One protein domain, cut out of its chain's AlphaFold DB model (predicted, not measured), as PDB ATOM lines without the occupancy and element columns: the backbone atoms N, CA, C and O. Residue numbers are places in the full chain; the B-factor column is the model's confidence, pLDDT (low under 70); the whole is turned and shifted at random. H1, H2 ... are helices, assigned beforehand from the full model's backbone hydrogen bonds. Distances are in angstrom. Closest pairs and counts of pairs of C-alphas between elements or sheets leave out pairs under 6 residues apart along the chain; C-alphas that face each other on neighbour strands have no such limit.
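Overview. This is residues 2 to 70 and 117 to 146 of the 665 residues of the protein "Preprotein translocase subunit TatB" of Methylotenera sp (UniProt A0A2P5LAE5). Three helices, H2, H3 and H4, meet near their ends in a triangle; H1 folds back on H2 as a hairpin on one side of it, and H6 runs side by side with H3 on the other. Short H5 sits at the first end of H3, about perpendicular to it. The printed part has 99 residues with six named helices, H1 to H6 in order along the chain, and no named strand; the class is all helix. The whole is compact, with a radius of gyration of the C-alphas of 13.4 A, and spans 36 by 26 by 25 A.

Along the chain. H1 is residues 2 to 9, with C-alpha 2 at (73.476, 81.682, -46.543). H2 is residues 15 to 26, 16.7 A from first to last C-alpha. H3, residues 34 to 50, is 24.4 A long and begins with C-alpha 34 at (64.053, 68.237, -37.782). H4, residues 52 to 68, is 23.6 A long. After the cut come H5, residues 121 to 127, and H6, residues 130 to 139, 14.4 A long, with C-alpha 139 at (76.901, 83.561, -31.198).

Arrangement. H3 is the hub, touching four other helices. H6 touches it at a shallow tilt of 18 degrees, the same way; their closest C-alphas, those of Cys 45 and Leu 136, are 5.5 A apart. H2 touches H3 with residues 25 to 26 alone, at a steep tilt of 52 degrees, opposite ways, and the closest C-alphas, those of Ile 26 and Ser 40, are 5.2 A apart. H3 and H4 touch only at the corner by their link, with the C-alphas of Leu 48 and Ala 55 closest at 4.8 A; their steep tilt of 69.6 degrees is only just short of about perpendicular. H5 only just touches H3, with 3 pairs of C-alphas within 8 A, the closest those of Thr 34 and Trp 124 at 5.3 A, and stands about perpendicular to it at 82 degrees. H2 touches H4 with residues 15 to 19 alone, at a steep tilt of 60 degrees; the closest C-alphas, those of Ala 15 and Ala 61, are 4.7 A apart. H1 and H2 form a helical hairpin at a shallow tilt of 12 degrees, opposite ways, with the C-alphas of Tyr 9 and Leu 18 closest at 6.2 A. H1 is apart from H5 and H6. In H1 to H6 every O i to N i+4 pair is within hydrogen-bond range.

Size, cuts and confidence. The two C-alphas farthest apart, those of Glu 32 and Asp 146, are 37.7 A from each other. Residues 71 to 116 are not printed, and C-alphas 70 and 117 stand 20.1 A apart across this cut, which lies in the link from H4 to H5. Of the links that are printed whole, H2 to H3 is short and the others are tight. The mean pLDDT of the printed part is 92.1, and no printed residue is under 70.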
ATOM      1  N   MET A   2      73.632  80.685 -47.630       86.06
ATOM      2  CA  MET A   2      73.476  81.682 -46.543       86.06
ATOM      3  C   MET A   2      74.469  82.858 -46.628       86.06
ATOM      4  O   MET A   2      74.084  83.989 -46.372       86.06
ATOM      5  N   GLU A   3      75.717  82.637 -47.060       85.94
ATOM      6  CA  GLU A   3      76.678  83.737 -47.292       85.94
ATOM      7  C   GLU A   3      76.175  84.771 -48.305       85.94
ATOM      8  O   GLU A   3      76.319  85.967 -48.080       85.94
ATOM      9  N   GLN A   4      75.515  84.317 -49.376       86.12
ATOM     10  CA  GLN A   4      74.969  85.200 -50.408       86.12
ATOM     11  C   GLN A   4      73.827  86.071 -49.871       86.12
ATOM     12  O   GLN A   4      73.661  87.195 -50.331       86.12
ATOM     13  N   VAL A   5      73.064  85.573 -48.891       88.69
ATOM     14  CA  VAL A   5      72.000  86.336 -48.217       88.69
ATOM     15  C   VAL A   5      72.608  87.508 -47.431       88.69
ATOM     16  O   VAL A   5      72.176  88.648 -47.588       88.69
ATOM     17  N   PHE A   6      73.687  87.267 -46.676       88.88
ATOM     18  CA  PHE A   6      74.425  88.336 -45.982       88.88
ATOM     19  C   PHE A   6      75.085  89.330 -46.952       88.88
ATOM     20  O   PHE A   6      75.044  90.537 -46.723       88.88
ATOM     21  N   GLU A   7      75.646  88.862 -48.071       85.50
ATOM     22  CA  GLU A   7      76.205  89.745 -49.106       85.50
ATOM     23  C   GLU A   7      75.147  90.640 -49.766       85.50
ATOM     24  O   GLU A   7      75.440  91.781 -50.128       85.50
ATOM     25  N   GLN A   8      73.922  90.137 -49.945       82.62
ATOM     26  CA  GLN A   8      72.808  90.925 -50.475       82.62
ATOM     27  C   GLN A   8      72.327  91.971 -49.469       82.62
ATOM     28  O   GLN A   8      72.131  93.124 -49.859       82.62
ATOM     29  N   TYR A   9      72.218  91.604 -48.190       84.94
ATOM     30  CA  TYR A   9      71.877  92.530 -47.110       84.94
ATOM     31  C   TYR A   9      72.918  93.645 -46.945       84.94
ATOM     32  O   TYR A   9      72.569  94.813 -46.819       84.94
ATOM     33  N   ALA A  10      74.209  93.332 -47.088       79.75
ATOM     34  CA  ALA A  10      75.265  94.346 -47.082       79.75
ATOM     35  C   ALA A  10      75.122  95.398 -48.207       79.75
ATOM     36  O   ALA A  10      75.722  96.469 -48.125       79.75
ATOM     37  N   ARG A  11      74.349  95.108 -49.267       79.12
ATOM     38  CA  ARG A  11      74.065  96.040 -50.374       79.12
ATOM     39  C   ARG A  11      72.749  96.796 -50.197       79.12
ATOM     40  O   ARG A  11      72.642  97.917 -50.681       79.12
ATOM     41  N   HIS A  12      71.759  96.172 -49.565       74.25
ATOM     42  CA  HIS A  12      70.429  96.726 -49.333       74.25
ATOM     43  C   HIS A  12      70.062  96.409 -47.884       74.25
ATOM     44  O   HIS A  12      69.755  95.259 -47.582       74.25
ATOM     45  N   ASP A  13      70.147  97.412 -47.008       82.00
ATOM     46  CA  ASP A  13      69.957  97.306 -45.551       82.00
ATOM     47  C   ASP A  13      68.476  97.045 -45.186       82.00
ATOM     48  O   ASP A  13      67.788  97.868 -44.587       82.00
ATOM     49  N   ASP A  14      67.958  95.904 -45.639       89.44
ATOM     50  CA  ASP A  14      66.574  95.449 -45.525       89.44
ATOM     51  C   ASP A  14      66.500  94.280 -44.530       89.44
ATOM     52  O   ASP A  14      66.685  93.103 -44.869       89.44
ATOM     53  N   ALA A  15      66.300  94.630 -43.258       91.56
ATOM     54  CA  ALA A  15      66.265  93.674 -42.156       91.56
ATOM     55  C   ALA A  15      65.129  92.635 -42.279       91.56
ATOM     56  O   ALA A  15      65.415  91.448 -42.092       91.56
ATOM     57  N   PRO A  16      63.874  93.007 -42.624       92.75
ATOM     58  CA  PRO A  16      62.817  92.029 -42.884       92.75
ATOM     59  C   PRO A  16      63.218  90.987 -43.932       92.75
ATOM     60  O   PRO A  16      63.057  89.783 -43.710       92.75
ATOM     61  N   ARG A  17      63.799  91.428 -45.052       91.88
ATOM     62  CA  ARG A  17      64.216  90.524 -46.124       91.88
ATOM     63  C   ARG A  17      65.338  89.582 -45.698       91.88
ATOM     64  O   ARG A  17      65.264  88.393 -46.009       91.88
ATOM     65  N   LEU A  18      66.329  90.073 -44.948       93.44
ATOM     66  CA  LEU A  18      67.402  89.236 -44.398       93.44
ATOM     67  C   LEU A  18      66.831  88.073 -43.572       93.44
ATOM     68  O   LEU A  18      67.217  86.920 -43.773       93.44
ATOM     69  N   ILE A  19      65.899  88.361 -42.659       94.50
ATOM     70  CA  ILE A  19      65.294  87.341 -41.791       94.50
ATOM     71  C   ILE A  19      64.447  86.353 -42.597       94.50
ATOM     72  O   ILE A  19      64.573  85.141 -42.395       94.50
ATOM     73  N   ALA A  20      63.634  86.839 -43.537       92.88
ATOM     74  CA  ALA A  20      62.807  85.988 -44.387       92.88
ATOM     75  C   ALA A  20      63.653  85.012 -45.227       92.88
ATOM     76  O   ALA A  20      63.350  83.817 -45.287       92.88
ATOM     77  N   GLU A  21      64.740  85.493 -45.838       93.00
ATOM     78  CA  GLU A  21      65.635  84.665 -46.650       93.00
ATOM     79  C   GLU A  21      66.421  83.657 -45.798       93.00
ATOM     80  O   GLU A  21      66.526  82.492 -46.184       93.00
ATOM     81  N   LEU A  22      66.917  84.045 -44.615       94.31
ATOM     82  CA  LEU A  22      67.592  83.117 -43.697       94.31
ATOM     83  C   LEU A  22      66.650  82.014 -43.202       94.31
ATOM     84  O   LEU A  22      67.015  80.838 -43.228       94.31
ATOM     85  N   LEU A  23      65.425  82.361 -42.803       93.88
ATOM     86  CA  LEU A  23      64.433  81.370 -42.385       93.88
ATOM     87  C   LEU A  23      64.039  80.440 -43.531       93.88
ATOM     88  O   LEU A  23      63.870  79.243 -43.301       93.88
ATOM     89  N   ALA A  24      63.963  80.935 -44.769       92.62
ATOM     90  CA  ALA A  24      63.727  80.091 -45.936       92.62
ATOM     91  C   ALA A  24      64.848  79.055 -46.161       92.62
ATOM     92  O   ALA A  24      64.552  77.953 -46.614       92.62
ATOM     93  N   GLN A  25      66.102  79.377 -45.815       92.88
ATOM     94  CA  GLN A  25      67.236  78.439 -45.873       92.88
ATOM     95  C   GLN A  25      67.257  77.438 -44.707       92.88
ATOM     96  O   GLN A  25      67.767  76.325 -44.846       92.88
ATOM     97  N   ILE A  26      66.737  77.831 -43.542       93.94
ATOM     98  CA  ILE A  26      66.652  76.959 -42.363       93.94
ATOM     99  C   ILE A  26      65.475  75.985 -42.479       93.94
ATOM    100  O   ILE A  26      65.586  74.833 -42.054       93.94
ATOM    101  N   ARG A  27      64.356  76.441 -43.055       94.25
ATOM    102  CA  ARG A  27      63.113  75.677 -43.183       94.25
ATOM    103  C   ARG A  27      63.371  74.356 -43.930       94.25
ATOM    104  O   ARG A  27      63.808  74.387 -45.081       94.25
ATOM    105  N   PRO A  28      63.057  73.193 -43.330       93.75
ATOM    106  CA  PRO A  28      63.228  71.910 -43.997       93.75
ATOM    107  C   PRO A  28      62.192  71.727 -45.118       93.75
ATOM    108  O   PRO A  28      61.089  72.278 -45.066       93.75
ATOM    109  N   GLU A  29      62.513  70.908 -46.125       90.56
ATOM    110  CA  GLU A  29      61.564  70.587 -47.203       90.56
ATOM    111  C   GLU A  29      60.303  69.899 -46.663       90.56
ATOM    112  O   GLU A  29      59.186  70.206 -47.092       90.56
ATOM    113  N   LYS A  30      60.484  68.991 -45.692       91.69
ATOM    114  CA  LYS A  30      59.403  68.337 -44.949       91.69
ATOM    115  C   LYS A  30      59.451  68.749 -43.471       91.69
ATOM    116  O   LYS A  30      60.521  68.643 -42.874       91.69
ATOM    117  N   PRO A  31      58.317  69.120 -42.845       88.81
ATOM    118  CA  PRO A  31      58.285  69.580 -41.449       88.81
ATOM    119  C   PRO A  31      58.855  68.581 -40.431       88.81
ATOM    120  O   PRO A  31      59.395  68.973 -39.407       88.81
ATOM    121  N   GLU A  32      58.764  67.284 -40.728       91.31
ATOM    122  CA  GLU A  32      59.234  66.193 -39.863       91.31
ATOM    123  C   GLU A  32      60.763  65.998 -39.904       91.31
ATOM    124  O   GLU A  32      61.320  65.271 -39.086       91.31
ATOM    125  N   GLN A  33      61.467  66.624 -40.856       92.62
ATOM    126  CA  GLN A  33      62.920  66.496 -41.021       92.62
ATOM    127  C   GLN A  33      63.682  67.466 -40.107       92.62
ATOM    128  O   GLN A  33      64.491  68.276 -40.568       92.62
ATOM    129  N   THR A  34      63.446  67.365 -38.799       91.00
ATOM    130  CA  THR A  34      64.053  68.237 -37.782       91.00
ATOM    131  C   THR A  34      65.582  68.253 -37.861       91.00
ATOM    132  O   THR A  34      66.187  69.315 -37.739       91.00
ATOM    133  N   ASP A  35      66.220  67.118 -38.172       93.81
ATOM    134  CA  ASP A  35      67.680  67.025 -38.328       93.81
ATOM    135  C   ASP A  35      68.239  67.979 -39.391       93.81
ATOM    136  O   ASP A  35      69.361  68.470 -39.261       93.81
ATOM    137  N   SER A  36      67.472  68.249 -40.453       94.00
ATOM    138  CA  SER A  36      67.878  69.201 -41.488       94.00
ATOM    139  C   SER A  36      67.881  70.627 -40.944       94.00
ATOM    140  O   SER A  36      68.850  71.352 -41.149       94.00
ATOM    141  N   ALA A  37      66.833  71.011 -40.207       94.00
ATOM    142  CA  ALA A  37      66.738  72.327 -39.583       94.00
ATOM    143  C   ALA A  37      67.843  72.531 -38.533       94.00
ATOM    144  O   ALA A  37      68.497  73.573 -38.525       94.00
ATOM    145  N   ILE A  38      68.120  71.510 -37.708       96.00
ATOM    146  CA  ILE A  38      69.218  71.527 -36.729       96.00
ATOM    147  C   ILE A  38      70.554  71.796 -37.432       96.00
ATOM    148  O   ILE A  38      71.285  72.701 -37.030       96.00
ATOM    149  N   LYS A  39      70.860  71.058 -38.508       95.75
ATOM    150  CA  LYS A  39      72.101  71.245 -39.278       95.75
ATOM    151  C   LYS A  39      72.189  72.635 -39.903       95.75
ATOM    152  O   LYS A  39      73.259  73.236 -39.859       95.75
ATOM    153  N   SER A  40      71.092  73.162 -40.448       95.44
ATOM    154  CA  SER A  40      71.060  74.518 -41.008       95.44
ATOM    155  C   SER A  40      71.315  75.587 -39.940       95.44
ATOM    156  O   SER A  40      72.111  76.495 -40.172       95.44
ATOM    157  N   ILE A  41      70.716  75.464 -38.752       95.75
ATOM    158  CA  ILE A  41      70.955  76.401 -37.641       95.75
ATOM    159  C   ILE A  41      72.400  76.294 -37.145       95.75
ATOM    160  O   ILE A  41      73.056  77.310 -36.943       95.75
ATOM    161  N   GLN A  42      72.943  75.082 -37.012       96.12
ATOM    162  CA  GLN A  42      74.347  74.880 -36.635       96.12
ATOM    163  C   GLN A  42      75.319  75.448 -37.680       96.12
ATOM    164  O   GLN A  42      76.333  76.040 -37.312       96.12
ATOM    165  N   ALA A  43      75.005  75.319 -38.973       95.19
ATOM    166  CA  ALA A  43      75.778  75.935 -40.048       95.19
ATOM    167  C   ALA A  43      75.732  77.471 -39.970       95.19
ATOM    168  O   ALA A  43      76.765  78.118 -40.143       95.19
ATOM    169  N   LEU A  44      74.572  78.052 -39.642       96.06
ATOM    170  CA  LEU A  44      74.451  79.483 -39.365       96.06
ATOM    171  C   LEU A  44      75.302  79.881 -38.147       96.06
ATOM    172  O   LEU A  44      76.086  80.819 -38.244       96.06
ATOM    173  N   CYS A  45      75.237  79.137 -37.039       96.00
ATOM    174  CA  CYS A  45      76.087  79.371 -35.867       96.00
ATOM    175  C   CYS A  45      77.582  79.343 -36.217       96.00
ATOM    176  O   CYS A  45      78.329  80.201 -35.759       96.00
ATOM    177  N   TYR A  46      78.027  78.388 -37.039       95.50
ATOM    178  CA  TYR A  46      79.420  78.305 -37.491       95.50
ATOM    179  C   TYR A  46      79.834  79.522 -38.334       95.50
ATOM    180  O   TYR A  46      80.923  80.071 -38.172       95.50
ATOM    181  N   LEU A  47      78.950  79.973 -39.220       94.94
ATOM    182  CA  LEU A  47      79.189  81.131 -40.073       94.94
ATOM    183  C   LEU A  47      79.283  82.433 -39.263       94.94
ATOM    184  O   LEU A  47      80.182  83.235 -39.500       94.94
ATOM    185  N   LEU A  48      78.409  82.616 -38.271       95.06
ATOM    186  CA  LEU A  48      78.423  83.785 -37.388       95.06
ATOM    187  C   LEU A  48      79.608  83.768 -36.406       95.06
ATOM    188  O   LEU A  48      80.113  84.825 -36.043       95.06
ATOM    189  N   SER A  49      80.081  82.590 -35.980       93.75
ATOM    190  CA  SER A  49      81.255  82.490 -35.101       93.75
ATOM    191  C   SER A  49      82.574  82.720 -35.840       93.75
ATOM    192  O   SER A  49      83.547  83.159 -35.228       93.75
ATOM    193  N   THR A  50      82.601  82.445 -37.147       93.44
ATOM    194  CA  THR A  50      83.776  82.639 -38.010       93.44
ATOM    195  C   THR A  50      83.863  84.070 -38.555       93.44
ATOM    196  O   THR A  50      84.964  84.568 -38.784       93.44
ATOM    197  N   ASP A  51      82.729  84.753 -38.737       93.69
ATOM    198  CA  ASP A  51      82.658  86.110 -39.286       93.69
ATOM    199  C   ASP A  51      81.864  87.061 -38.372       93.69
ATOM    200  O   ASP A  51      80.627  87.093 -38.367       93.69
ATOM    201  N   ALA A  52      82.603  87.882 -37.620       92.12
ATOM    202  CA  ALA A  52      82.042  88.842 -36.672       92.12
ATOM    203  C   ALA A  52      81.162  89.916 -37.338       92.12
ATOM    204  O   ALA A  52      80.259  90.451 -36.692       92.12
ATOM    205  N   GLU A  53      81.393  90.222 -38.617       92.50
ATOM    206  CA  GLU A  53      80.598  91.204 -39.349       92.50
ATOM    207  C   GLU A  53      79.211  90.641 -39.677       92.50
ATOM    208  O   GLU A  53      78.206  91.324 -39.485       92.50
ATOM    209  N   LYS A  54      79.118  89.357 -40.047       93.56
ATOM    210  CA  LYS A  54      77.823  88.679 -40.240       93.56
ATOM    211  C   LYS A  54      77.045  88.549 -38.926       93.56
ATOM    212  O   LYS A  54      75.835  88.781 -38.904       93.56
ATOM    213  N   ALA A  55      77.732  88.264 -37.814       93.69
ATOM    214  CA  ALA A  55      77.128  88.299 -36.478       93.69
ATOM    215  C   ALA A  55      76.570  89.688 -36.134       93.69
ATOM    216  O   ALA A  55      75.441  89.800 -35.652       93.69
ATOM    217  N   ARG A  56      77.320  90.757 -36.441       92.88
ATOM    218  CA  ARG A  56      76.874  92.147 -36.260       92.88
ATOM    219  C   ARG A  56      75.653  92.474 -37.119       92.88
ATOM    220  O   ARG A  56      74.726  93.097 -36.605       92.88
ATOM    221  N   GLN A  57      75.639  92.062 -38.387       93.06
ATOM    222  CA  GLN A  57      74.522  92.287 -39.311       93.06
ATOM    223  C   GLN A  57      73.238  91.619 -38.813       93.06
ATOM    224  O   GLN A  57      72.227  92.299 -38.660       93.06
ATOM    225  N   LEU A  58      73.291  90.327 -38.466       94.75
ATOM    226  CA  LEU A  58      72.118  89.612 -37.958       94.75
ATOM    227  C   LEU A  58      71.615  90.203 -36.633       94.75
ATOM    228  O   LEU A  58      70.417  90.437 -36.477       94.75
ATOM    229  N   ARG A  59      72.530  90.498 -35.699       94.62
ATOM    230  CA  ARG A  59      72.196  91.161 -34.430       94.62
ATOM    231  C   ARG A  59      71.490  92.495 -34.665       94.62
ATOM    232  O   ARG A  59      70.462  92.757 -34.048       94.62
ATOM    233  N   SER A  60      72.038  93.333 -35.545       92.62
ATOM    234  CA  SER A  60      71.500  94.670 -35.823       92.62
ATOM    235  C   SER A  60      70.135  94.589 -36.501       92.62
ATOM    236  O   SER A  60      69.230  95.311 -36.097       92.62
ATOM    237  N   ALA A  61      69.952  93.666 -37.448       93.81
ATOM    238  CA  ALA A  61      68.668  93.434 -38.104       93.81
ATOM    239  C   ALA A  61      67.575  93.008 -37.108       93.81
ATOM    240  O   ALA A  61      66.479  93.564 -37.122       93.81
ATOM    241  N   ILE A  62      67.876  92.076 -36.195       94.38
ATOM    242  CA  ILE A  62      66.924  91.640 -35.159       94.38
ATOM    243  C   ILE A  62      66.574  92.791 -34.210       94.38
ATOM    244  O   ILE A  62      65.398  93.014 -33.927       94.38
ATOM    245  N   LEU A  63      67.568  93.550 -33.737       93.88
ATOM    246  CA  LEU A  63      67.322  94.698 -32.859       93.88
ATOM    247  C   LEU A  63      66.545  95.809 -33.571       93.88
ATOM    248  O   LEU A  63      65.699  96.449 -32.955       93.88
ATOM    249  N   LEU A  64      66.781  96.024 -34.866       93.81
ATOM    250  CA  LEU A  64      66.025  96.985 -35.666       93.81
ATOM    251  C   LEU A  64      64.552  96.569 -35.777       93.81
ATOM    252  O   LEU A  64      63.666  97.386 -35.540       93.81
ATOM    253  N   LEU A  65      64.280  95.290 -36.053       93.75
ATOM    254  CA  LEU A  65      62.920  94.740 -36.063       93.75
ATOM    255  C   LEU A  65      62.223  94.913 -34.703       93.75
ATOM    256  O   LEU A  65      61.075  95.347 -34.640       93.75
ATOM    257  N   LEU A  66      62.937  94.646 -33.606       93.44
ATOM    258  CA  LEU A  66      62.430  94.755 -32.232       93.44
ATOM    259  C   LEU A  66      62.396  96.188 -31.668       93.44
ATOM    260  O   LEU A  66      61.916  96.390 -30.550       93.44
ATOM    261  N   SER A  67      62.875  97.188 -32.409       93.38
ATOM    262  CA  SER A  67      62.838  98.599 -31.999       93.38
ATOM    263  C   SER A  67      61.922  99.444 -32.884       93.38
ATOM    264  O   SER A  67      61.103 100.192 -32.353       93.38
ATOM    265  N   ALA A  68      62.012  99.303 -34.211       90.69
ATOM    266  CA  ALA A  68      61.411 100.230 -35.171       90.69
ATOM    267  C   ALA A  68      60.084  99.758 -35.799       90.69
ATOM    268  O   ALA A  68      59.307 100.592 -36.256       90.69
ATOM    269  N   TYR A  69      59.790  98.453 -35.806       92.62
ATOM    270  CA  TYR A  69      58.643  97.883 -36.533       92.62
ATOM    271  C   TYR A  69      57.435  97.610 -35.623       92.62
ATOM    272  O   TYR A  69      56.879  96.517 -35.630       92.62
ATOM    273  N   ASN A  70      57.043  98.567 -34.776       90.75
ATOM    274  CA  ASN A  70      55.883  98.451 -33.869       90.75
ATOM    275  C   ASN A  70      55.729  97.060 -33.190       90.75
ATOM    276  O   ASN A  70      54.674  96.425 -33.284       90.75
ATOM    277  N   THR A 117      55.381  81.501 -43.203       86.31
ATOM    278  CA  THR A 117      54.321  81.339 -44.218       86.31
ATOM    279  C   THR A 117      53.522  80.033 -44.145       86.31
ATOM    280  O   THR A 117      52.431  79.959 -44.717       86.31
ATOM    281  N   LYS A 118      54.053  78.972 -43.515       88.50
ATOM    282  CA  LYS A 118      53.402  77.655 -43.468       88.50
ATOM    283  C   LYS A 118      52.875  77.379 -42.069       88.50
ATOM    284  O   LYS A 118      53.624  77.436 -41.104       88.50
ATOM    285  N   THR A 119      51.634  76.904 -41.979       85.94
ATOM    286  CA  THR A 119      51.019  76.459 -40.714       85.94
ATOM    287  C   THR A 119      51.679  75.225 -40.094       85.94
ATOM    288  O   THR A 119      51.178  74.757 -39.088       85.94
ATOM    289  N   THR A 120      52.689  74.645 -40.752       92.12
ATOM    290  CA  THR A 120      53.482  73.496 -40.288       92.12
ATOM    291  C   THR A 120      54.891  73.904 -39.846       92.12
ATOM    292  O   THR A 120      55.732  73.037 -39.595       92.12
ATOM    293  N   ASP A 121      55.217  75.203 -39.872       93.19
ATOM    294  CA  ASP A 121      56.539  75.688 -39.475       93.19
ATOM    295  C   ASP A 121      56.795  75.511 -37.969       93.19
ATOM    296  O   ASP A 121      57.932  75.303 -37.550       93.19
ATOM    297  N   GLU A 122      55.747  75.491 -37.147       93.44
ATOM    298  CA  GLU A 122      55.836  75.175 -35.725       93.44
ATOM    299  C   GLU A 122      56.392  73.769 -35.475       93.44
ATOM    300  O   GLU A 122      57.121  73.581 -34.506       93.44
ATOM    301  N   ILE A 123      56.098  72.789 -36.342       94.19
ATOM    302  CA  ILE A 123      56.507  71.390 -36.135       94.19
ATOM    303  C   ILE A 123      58.027  71.304 -36.020       94.19
ATOM    304  O   ILE A 123      58.548  70.727 -35.066       94.19
ATOM    305  N   TRP A 124      58.745  71.903 -36.973       95.56
ATOM    306  CA  TRP A 124      60.202  71.861 -36.972       95.56
ATOM    307  C   TRP A 124      60.788  72.850 -35.960       95.56
ATOM    308  O   TRP A 124      61.735  72.491 -35.264       95.56
ATOM    309  N   VAL A 125      60.219  74.057 -35.814       96.06
ATOM    310  CA  VAL A 125      60.725  75.063 -34.861       96.06
ATOM    311  C   VAL A 125      60.656  74.546 -33.428       96.06
ATOM    312  O   VAL A 125      61.638  74.649 -32.688       96.06
ATOM    313  N   SER A 126      59.522  73.963 -33.036       94.81
ATOM    314  CA  SER A 126      59.332  73.393 -31.704       94.81
ATOM    315  C   SER A 126      60.180  72.140 -31.490       94.81
ATOM    316  O   SER A 126      60.676  71.951 -30.379       94.81
ATOM    317  N   ALA A 127      60.385  71.319 -32.530       94.69
ATOM    318  CA  ALA A 127      61.183  70.097 -32.448       94.69
ATOM    319  C   ALA A 127      62.701  70.343 -32.380       94.69
ATOM    320  O   ALA A 127      63.414  69.506 -31.824       94.69
ATOM    321  N   VAL A 128      63.211  71.459 -32.916       96.25
ATOM    322  CA  VAL A 128      64.622  71.841 -32.743       96.25
ATOM    323  C   VAL A 128      64.903  72.060 -31.247       96.25
ATOM    324  O   VAL A 128      64.204  72.861 -30.621       96.25
ATOM    325  N   PRO A 129      65.911  71.394 -30.658       96.25
ATOM    326  CA  PRO A 129      66.245  71.535 -29.242       96.25
ATOM    327  C   PRO A 129      66.551  72.980 -28.804       96.25
ATOM    328  O   PRO A 129      67.107  73.777 -29.566       96.25
ATOM    329  N   ASP A 130      66.190  73.329 -27.567       95.19
ATOM    330  CA  ASP A 130      66.332  74.697 -27.041       95.19
ATOM    331  C   ASP A 130      67.796  75.155 -26.953       95.19
ATOM    332  O   ASP A 130      68.088  76.345 -27.086       95.19
ATOM    333  N   ASP A 131      68.731  74.224 -26.762       95.31
ATOM    334  CA  ASP A 131      70.173  74.474 -26.726       95.31
ATOM    335  C   ASP A 131      70.717  74.926 -28.085       95.31
ATOM    336  O   ASP A 131      71.568  75.814 -28.127       95.31
ATOM    337  N   VAL A 132      70.179  74.400 -29.192       96.00
ATOM    338  CA  VAL A 132      70.563  74.801 -30.556       96.00
ATOM    339  C   VAL A 132      70.146  76.250 -30.826       96.00
ATOM    340  O   VAL A 132      70.947  77.049 -31.313       96.00
ATOM    341  N   TRP A 133      68.923  76.623 -30.444       96.38
ATOM    342  CA  TRP A 133      68.464  78.013 -30.530       96.38
ATOM    343  C   TRP A 133      69.236  78.937 -29.581       96.38
ATOM    344  O   TRP A 133      69.640  80.031 -29.970       96.38
ATOM    345  N   SER A 134      69.507  78.484 -28.355       95.25
ATOM    346  CA  SER A 134      70.294  79.246 -27.378       95.25
ATOM    347  C   SER A 134      71.725  79.480 -27.872       95.25
ATOM    348  O   SER A 134      72.289  80.550 -27.661       95.25
ATOM    349  N   GLN A 135      72.322  78.509 -28.570       95.12
ATOM    350  CA  GLN A 135      73.632  78.667 -29.197       95.12
ATOM    351  C   GLN A 135      73.611  79.766 -30.264       95.12
ATOM    352  O   GLN A 135      74.529  80.585 -30.297       95.12
ATOM    353  N   LEU A 136      72.561  79.830 -31.089       95.81
ATOM    354  CA  LEU A 136      72.398  80.899 -32.077       95.81
ATOM    355  C   LEU A 136      72.340  82.278 -31.402       95.81
ATOM    356  O   LEU A 136      73.048  83.191 -31.826       95.81
ATOM    357  N   ILE A 137      71.571  82.411 -30.313       94.25
ATOM    358  CA  ILE A 137      71.490  83.653 -29.523       94.25
ATOM    359  C   ILE A 137      72.870  84.073 -29.001       94.25
ATOM    360  O   ILE A 137      73.284  85.217 -29.193       94.25
ATOM    361  N   LYS A 138      73.622  83.133 -28.419       93.56
ATOM    362  CA  LYS A 138      74.965  83.390 -27.878       93.56
ATOM    363  C   LYS A 138      75.954  83.857 -28.944       93.56
ATOM    364  O   LYS A 138      76.720  84.790 -28.704       93.56
ATOM    365  N   VAL A 139      75.951  83.229 -30.123       95.12
ATOM    366  CA  VAL A 139      76.901  83.561 -31.198       95.12
ATOM    367  C   VAL A 139      76.625  84.943 -31.810       95.12
ATOM    368  O   VAL A 139      77.560  85.599 -32.265       95.12
ATOM    369  N   MET A 140      75.389  85.451 -31.751       93.06
ATOM    370  CA  MET A 140      75.076  86.821 -32.188       93.06
ATOM    371  C   MET A 140      75.707  87.911 -31.305       93.06
ATOM    372  O   MET A 140      75.822  89.061 -31.746       93.06
ATOM    373  N   ARG A 141      76.164  87.567 -30.090       91.62
ATOM    374  CA  ARG A 141      76.884  88.468 -29.174       91.62
ATOM    375  C   ARG A 141      76.117  89.764 -28.898       91.62
ATOM    376  O   ARG A 141      76.570  90.859 -29.236       91.62
ATOM    377  N   PHE A 142      74.919  89.641 -28.316       89.56
ATOM    378  CA  PHE A 142      74.091  90.795 -27.927       89.56
ATOM    379  C   PHE A 142      74.756  91.704 -26.881       89.56
ATOM    380  O   PHE A 142      74.401  92.873 -26.790       89.56
ATOM    381  N   ASP A 143      75.783  91.222 -26.178       87.50
ATOM    382  CA  ASP A 143      76.668  92.027 -25.328       87.50
ATOM    383  C   ASP A 143      77.412  93.139 -26.100       87.50
ATOM    384  O   ASP A 143      77.786  94.154 -25.521       87.50
ATOM    385  N   LEU A 144      77.586  92.979 -27.418       90.25
ATOM    386  CA  LEU A 144      78.201  93.963 -28.319       90.25
ATOM    387  C   LEU A 144      77.161  94.806 -29.087       90.25
ATOM    388  O   LEU A 144      77.486  95.414 -30.114       90.25
ATOM    389  N   ALA A 145      75.893  94.776 -28.675       89.50
ATOM    390  CA  ALA A 145      74.825  95.548 -29.301       89.50
ATOM    391  C   ALA A 145      74.975  97.060 -29.070       89.50
ATOM    392  O   ALA A 145      75.541  97.506 -28.071       89.50
ATOM    393  N   ASP A 146      74.403  97.854 -29.978       90.25
ATOM    394  CA  ASP A 146      74.217  99.285 -29.741       90.25
ATOM    395  C   ASP A 146      73.297  99.483 -28.526       90.25
ATOM    396  O   ASP A 146      72.166  98.987 -28.496       90.25
TER     397      ASP A 146